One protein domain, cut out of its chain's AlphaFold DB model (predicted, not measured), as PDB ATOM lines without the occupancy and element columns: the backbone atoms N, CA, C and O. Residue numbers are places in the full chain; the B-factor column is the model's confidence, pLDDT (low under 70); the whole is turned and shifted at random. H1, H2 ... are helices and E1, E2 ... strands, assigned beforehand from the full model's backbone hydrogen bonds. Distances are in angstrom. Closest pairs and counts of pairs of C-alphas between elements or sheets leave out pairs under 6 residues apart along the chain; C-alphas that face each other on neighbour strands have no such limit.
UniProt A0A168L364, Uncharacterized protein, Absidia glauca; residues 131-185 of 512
ATOM      1  N   SER A 131     313.521 373.642 208.512       41.06
ATOM      2  CA  SER A 131     312.205 373.255 209.059       41.06
ATOM      3  C   SER A 131     312.200 373.013 210.571       41.06
ATOM      4  O   SER A 131     311.141 373.101 211.190       41.06
ATOM      5  N   LYS A 132     313.364 372.725 211.169       48.34
ATOM      6  CA  LYS A 132     313.506 372.461 212.608       48.34
ATOM      7  C   LYS A 132     313.517 373.750 213.427       48.34
ATOM      8  O   LYS A 132     312.761 373.848 214.387       48.34
ATOM      9  N   ASP A 133     314.245 374.761 212.953       47.28
ATOM     10  CA  ASP A 133     314.290 376.100 213.560       47.28
ATOM     11  C   ASP A 133     312.887 376.726 213.661       47.28
ATOM     12  O   ASP A 133     312.537 377.343 214.664       47.28
ATOM     13  N   ARG A 134     312.022 376.461 212.672       42.09
ATOM     14  CA  ARG A 134     310.653 376.995 212.609       42.09
ATOM     15  C   ARG A 134     309.685 376.379 213.631       42.09
ATOM     16  O   ARG A 134     308.748 377.047 214.049       42.09
ATOM     17  N   LEU A 135     309.889 375.118 214.030       49.69
ATOM     18  CA  LEU A 135     309.093 374.457 215.080       49.69
ATOM     19  C   LEU A 135     309.609 374.785 216.493       49.69
ATOM     20  O   LEU A 135     308.834 374.733 217.448       49.69
ATOM     21  N   GLU A 136     310.896 375.115 216.619       52.28
ATOM     22  CA  GLU A 136     311.550 375.497 217.879       52.28
ATOM     23  C   GLU A 136     311.252 376.957 218.272       52.28
ATOM     24  O   GLU A 136     311.096 377.240 219.460       52.28
ATOM     25  N   GLU A 137     311.074 377.868 217.304       51.56
ATOM     26  CA  GLU A 137     310.642 379.254 217.566       51.56
ATOM     27  C   GLU A 137     309.194 379.354 218.082       51.56
ATOM     28  O   GLU A 137     308.898 380.204 218.921       51.56
ATOM     29  N   GLU A 138     308.288 378.474 217.642       52.75
ATOM     30  CA  GLU A 138     306.881 378.488 218.081       52.75
ATOM     31  C   GLU A 138     306.632 377.727 219.393       52.75
ATOM     32  O   GLU A 138     305.611 377.931 220.058       52.75
ATOM     33  N   ARG A 139     307.535 376.822 219.788       54.47
ATOM     34  CA  ARG A 139     307.415 376.029 221.018       54.47
ATOM     35  C   ARG A 139     308.788 375.917 221.667       54.47
ATOM     36  O   ARG A 139     309.603 375.153 221.177       54.47
ATOM     37  N   PHE A 140     308.997 376.622 222.783       71.31
ATOM     38  CA  PHE A 140     310.209 376.700 223.627       71.31
ATOM     39  C   PHE A 140     310.839 375.344 224.067       71.31
ATOM     40  O   PHE A 140     311.024 375.089 225.258       71.31
ATOM     41  N   TYR A 141     311.193 374.455 223.143       73.12
ATOM     42  CA  TYR A 141     311.817 373.156 223.387       73.12
ATOM     43  C   TYR A 141     313.133 373.066 222.617       73.12
ATOM     44  O   TYR A 141     313.210 373.435 221.452       73.12
ATOM     45  N   ARG A 142     314.167 372.536 223.279       80.00
ATOM     46  CA  ARG A 142     315.501 372.332 222.704       80.00
ATOM     47  C   ARG A 142     315.899 370.867 222.838       80.00
ATOM     48  O   ARG A 142     315.825 370.304 223.933       80.00
ATOM     49  N   TRP A 143     316.333 370.240 221.749       82.00
ATOM     50  CA  TRP A 143     316.767 368.840 221.780       82.00
ATOM     51  C   TRP A 143     318.142 368.707 222.437       82.00
ATOM     52  O   TRP A 143     318.957 369.623 222.403       82.00
ATOM     53  N   ASN A 144     318.434 367.559 223.048       86.00
ATOM     54  CA  ASN A 144     319.757 367.305 223.617       86.00
ATOM     55  C   ASN A 144     320.613 366.493 222.624       86.00
ATOM     56  O   ASN A 144     320.357 365.291 222.495       86.00
ATOM     57  N   PRO A 145     321.662 367.082 222.006       85.94
ATOM     58  CA  PRO A 145     322.497 366.395 221.017       85.94
ATOM     59  C   PRO A 145     323.076 365.065 221.518       85.94
ATOM     60  O   PRO A 145     323.176 364.109 220.759       85.94
ATOM     61  N   THR A 146     323.406 364.974 222.812       84.69
ATOM     62  CA  THR A 146     324.019 363.774 223.420       84.69
ATOM     63  C   THR A 146     323.030 362.641 223.696       84.69
ATOM     64  O   THR A 146     323.443 361.497 223.880       84.69
ATOM     65  N   LYS A 147     321.726 362.944 223.743       84.62
ATOM     66  CA  LYS A 147     320.649 361.947 223.881       84.62
ATOM     67  C   LYS A 147     320.008 361.592 222.538       84.62
ATOM     68  O   LYS A 147     319.345 360.562 222.440       84.62
ATOM     69  N   SER A 148     320.198 362.429 221.521       87.06
ATOM     70  CA  SER A 148     319.835 362.140 220.137       87.06
ATOM     71  C   SER A 148     320.794 361.112 219.540       87.06
ATOM     72  O   SER A 148     321.973 361.095 219.868       87.06
ATOM     73  N   VAL A 149     320.292 360.247 218.659       85.31
ATOM     74  CA  VAL A 149     321.095 359.235 217.963       85.31
ATOM     75  C   VAL A 149     320.669 359.170 216.508       85.31
ATOM     76  O   VAL A 149     319.473 359.143 216.216       85.31
ATOM     77  N   ILE A 150     321.650 359.080 215.613       85.06
ATOM     78  CA  ILE A 150     321.416 358.724 214.214       85.06
ATOM     79  C   ILE A 150     321.543 357.208 214.065       85.06
ATOM     80  O   ILE A 150     322.582 356.619 214.377       85.06
ATOM     81  N   LEU A 151     320.459 356.585 213.609       80.94
ATOM     82  CA  LEU A 151     320.428 355.181 213.213       80.94
ATOM     83  C   LEU A 151     320.777 355.083 211.728       80.94
ATOM     84  O   LEU A 151     320.227 355.838 210.938       80.94
ATOM     85  N   GLU A 152     321.662 354.148 211.373       80.00
ATOM     86  CA  GLU A 152     322.121 353.930 209.987       80.00
ATOM     87  C   GLU A 152     322.779 355.183 209.364       80.00
ATOM     88  O   GLU A 152     322.277 355.753 208.396       80.00
ATOM     89  N   PRO A 153     323.906 355.655 209.934       78.31
ATOM     90  CA  PRO A 153     324.563 356.865 209.454       78.31
ATOM     91  C   PRO A 153     325.105 356.679 208.034       78.31
ATOM     92  O   PRO A 153     325.785 355.694 207.733       78.31
ATOM     93  N   ASN A 154     324.884 357.671 207.179       78.44
ATOM     94  CA  ASN A 154     325.621 357.783 205.933       78.44
ATOM     95  C   ASN A 154     327.040 358.272 206.252       78.44
ATOM     96  O   ASN A 154     327.216 359.365 206.784       78.44
ATOM     97  N   VAL A 155     328.047 357.470 205.902       76.44
ATOM     98  CA  VAL A 155     329.466 357.751 206.187       76.44
ATOM     99  C   VAL A 155     329.950 359.048 205.522       76.44
ATOM    100  O   VAL A 155     330.917 359.650 205.979       76.44
ATOM    101  N   ALA A 156     329.270 359.502 204.465       76.88
ATOM    102  CA  ALA A 156     329.584 360.743 203.763       76.88
ATOM    103  C   ALA A 156     329.016 362.008 204.438       76.88
ATOM    104  O   ALA A 156     329.351 363.113 204.019       76.88
ATOM    105  N   LEU A 157     328.149 361.874 205.449       80.25
ATOM    106  CA  LEU A 157     327.474 362.996 206.102       80.25
ATOM    107  C   LEU A 157     327.946 363.165 207.549       80.25
ATOM    108  O   LEU A 157     328.060 362.202 208.306       80.25
ATOM    109  N   GLN A 158     328.173 364.416 207.950       79.19
ATOM    110  CA  GLN A 158     328.354 364.779 209.353       79.19
ATOM    111  C   GLN A 158     327.020 365.236 209.938       79.19
ATOM    112  O   GLN A 158     326.378 366.142 209.409       79.19
ATOM    113  N   TYR A 159     326.614 364.621 211.047       83.94
ATOM    114  CA  TYR A 159     325.362 364.930 211.731       83.94
ATOM    115  C   TYR A 159     325.649 365.771 212.972       83.94
ATOM    116  O   TYR A 159     326.341 365.311 213.883       83.94
ATOM    117  N   GLN A 160     325.119 366.992 213.022       85.31
ATOM    118  CA  GLN A 160     325.297 367.906 214.151       85.31
ATOM    119  C   GLN A 160     323.972 368.584 214.520       85.31
ATOM    120  O   GLN A 160     323.088 368.737 213.679       85.31
ATOM    121  N   LEU A 161     323.834 368.969 215.787       83.31
ATOM    122  CA  LEU A 161     322.729 369.765 216.316       83.31
ATOM    123  C   LEU A 161     323.313 370.850 217.227       83.31
ATOM    124  O   LEU A 161     324.017 370.516 218.180       83.31
ATOM    125  N   TYR A 162     323.033 372.126 216.948       86.12
ATOM    126  CA  TYR A 162     323.628 373.271 217.660       86.12
ATOM    127  C   TYR A 162     325.165 373.174 217.741       86.12
ATOM    128  O   TYR A 162     325.737 373.185 218.832       86.12
ATOM    129  N   ASP A 163     325.807 372.938 216.593       84.94
ATOM    130  CA  ASP A 163     327.263 372.752 216.458       84.94
ATOM    131  C   ASP A 163     327.849 371.616 217.321       84.94
ATOM    132  O   ASP A 163     329.053 371.528 217.552       84.94
ATOM    133  N   THR A 164     326.989 370.720 217.815       85.19
ATOM    134  CA  THR A 164     327.380 369.555 218.607       85.19
ATOM    135  C   THR A 164     327.146 368.285 217.789       85.19
ATOM    136  O   THR A 164     326.017 368.054 217.344       85.19
ATOM    137  N   PRO A 165     328.158 367.424 217.588       86.75
ATOM    138  CA  PRO A 165     327.996 366.201 216.812       86.75
ATOM    139  C   PRO A 165     327.023 365.232 217.489       86.75
ATOM    140  O   PRO A 165     327.080 365.004 218.700       86.75
ATOM    141  N   ILE A 166     326.138 364.638 216.690       88.62
ATOM    142  CA  ILE A 166     325.164 363.648 217.155       88.62
ATOM    143  C   ILE A 166     325.812 362.257 217.087       88.62
ATOM    144  O   ILE A 166     326.346 361.881 216.038       88.62
ATOM    145  N   PRO A 167     325.766 361.453 218.165       86.81
ATOM    146  CA  PRO A 167     326.309 360.104 218.134       86.81
ATOM    147  C   PRO A 167     325.542 359.224 217.142       86.81
ATOM    148  O   PRO A 167     324.312 359.235 217.059       86.81
ATOM    149  N   CYS A 168     326.291 358.416 216.401       86.38
ATOM    150  CA  CYS A 168     325.741 357.436 215.477       86.38
ATOM    151  C   CYS A 168     325.777 356.044 216.117       86.38
ATOM    152  O   CYS A 168     326.772 355.673 216.742       86.38
ATOM    153  N   ALA A 169     324.710 355.259 215.962       84.00
ATOM    154  CA  ALA A 169     324.629 353.919 216.536       84.00
ATOM    155  C   ALA A 169     323.907 352.934 215.608       84.00
ATOM    156  O   ALA A 169     323.031 353.298 214.830       84.00
ATOM    157  N   THR A 170     324.251 351.652 215.730       83.06
ATOM    158  CA  THR A 170     323.567 350.552 215.025       83.06
ATOM    159  C   THR A 170     322.384 349.982 215.811       83.06
ATOM    160  O   THR A 170     321.556 349.253 215.264       83.06
ATOM    161  N   VAL A 171     322.290 350.323 217.099       83.94
ATOM    162  CA  VAL A 171     321.206 349.935 218.001       83.94
ATOM    163  C   VAL A 171     320.827 351.139 218.852       83.94
ATOM    164  O   VAL A 171     321.692 351.797 219.426       83.94
ATOM    165  N   PHE A 172     319.528 351.395 218.984       86.88
ATOM    166  CA  PHE A 172     318.987 352.438 219.850       86.88
ATOM    167  C   PHE A 172     318.086 351.830 220.923       86.88
ATOM    168  O   PHE A 172     317.227 350.995 220.629       86.88
ATOM    169  N   SER A 173     318.263 352.246 222.178       87.06
ATOM    170  CA  SER A 173     317.409 351.803 223.281       87.06
ATOM    171  C   SER A 173     316.268 352.790 223.482       87.06
ATOM    172  O   SER A 173     316.488 353.913 223.917       87.06
ATOM    173  N   TYR A 174     315.041 352.359 223.200       87.69
ATOM    174  CA  TYR A 174     313.845 353.152 223.469       87.69
ATOM    175  C   TYR A 174     313.087 352.548 224.644       87.69
ATOM    176  O   TYR A 174     312.677 351.387 224.578       87.69
ATOM    177  N   LEU A 175     312.936 353.306 225.734       88.69
ATOM    178  CA  LEU A 175     312.352 352.824 226.993       88.69
ATOM    179  C   LEU A 175     312.993 351.509 227.491       88.69
ATOM    180  O   LEU A 175     312.341 350.667 228.100       88.69
ATOM    181  N   GLY A 176     314.284 351.295 227.219       87.25
ATOM    182  CA  GLY A 176     314.990 350.066 227.590       87.25
ATOM    183  C   GLY A 176     314.776 348.876 226.643       87.25
ATOM    184  O   GLY A 176     315.241 347.779 226.951       87.25
ATOM    185  N   ILE A 177     314.105 349.063 225.502       90.44
ATOM    186  CA  ILE A 177     313.970 348.051 224.445       90.44
ATOM    187  C   ILE A 177     314.992 348.348 223.335       90.44
ATOM    188  O   ILE A 177     314.912 349.414 222.720       90.44
ATOM    189  N   PRO A 178     315.952 347.443 223.066       90.56
ATOM    190  CA  PRO A 178     316.953 347.630 222.023       90.56
ATOM    191  C   PRO A 178     316.341 347.406 220.636       90.56
ATOM    192  O   PRO A 178     315.749 346.359 220.357       90.56
ATOM    193  N   ILE A 179     316.489 348.405 219.772       88.25
ATOM    194  CA  ILE A 179     315.963 348.436 218.409       88.25
ATOM    195  C   ILE A 179     317.146 348.533 217.452       88.25
ATOM    196  O   ILE A 179     317.921 349.484 217.521       88.25
ATOM    197  N   ASN A 180     317.272 347.540 216.580       85.38
ATOM    198  CA  ASN A 180     318.271 347.481 215.524       85.38
ATOM    199  C   ASN A 180     317.867 348.361 214.337       85.38
ATOM    200  O   ASN A 180     316.686 348.684 214.153       85.38
ATOM    201  N   ILE A 181     318.844 348.639 213.474       78.50
ATOM    202  CA  ILE A 181     318.611 349.126 212.110       78.50
ATOM    203  C   ILE A 181     317.545 348.249 211.417       78.50
ATOM    204  O   ILE A 181     317.490 347.028 211.604       78.50
ATOM    205  N   GLY A 182     316.624 348.883 210.686       73.69
ATOM    206  CA  GLY A 182     315.465 348.219 210.074       73.69
ATOM    207  C   GLY A 182     314.284 347.955 211.024       73.69
ATOM    208  O   GLY A 182     313.348 347.241 210.664       73.69
ATOM    209  N   GLY A 183     314.307 348.497 212.248       74.81
ATOM    210  CA  GLY A 183     313.157 348.492 213.164       74.81
ATOM    211  C   GLY A 183     312.880 347.151 213.851       74.81
ATOM    212  O   GLY A 183     311.801 346.950 214.412       74.81
ATOM    213  N   THR A 184     313.838 346.218 213.822       81.31
ATOM    214  CA  THR A 184     313.718 344.934 214.527       81.31
ATOM    215  C   THR A 184     314.198 345.041 215.973       81.31
ATOM    216  O   THR A 184     315.106 345.805 216.277       81.31
ATOM    217  N   PHE A 185     313.605 344.273 216.889       88.31
ATOM    218  CA  PHE A 185     314.066 344.231 218.280       88.31
ATOM    219  C   PHE A 185     315.227 343.251 218.443       88.31
ATOM    220  O   PHE A 185     315.118 342.096 218.018       88.31
TER     221      PHE A 185
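This is residues 131 to 185 of the 512 residues of an uncharacterized protein of Absidia glauca (UniProt A0A168L364). With little regular structure, this domain is a wide loop, residues 139 to 170, between the short helix H1 at one end and the small strand hairpin E1 and E2 at the other. Residues 134 to 141 stick out. The 55 printed residues hold H1, E1 and E2 in that order, a mixed class with only 15 residues in named elements. The whole is loose, radius of gyration of the C-alphas 13.1 A, spanning 35 by 29 by 18 A.

H1, residues 132 to 138, begins at C-alpha (313.506, 372.461, 212.608) and is 10.5 A long. E1 is residues 171 to 174, 9.7 A; E2, residues 177 to 180, 9.9 A, ends at C-alpha (318.271, 347.481, 215.524).

H1 has 2 of 3 O i to N i+4 pairs within hydrogen-bond range and is apart from E2. Residues 150 to 151 pair with 168 to 169, parallel. The hairpin of E1 and E2 is antiparallel at 149 degrees, with N 179 and O 172 at 2.8 A.

C-alphas 137 and 185 are the farthest apart, 35.2 A. The printed part has no cut. The link H1 to E1 is long. Residues 131 to 139 are under pLDDT 70.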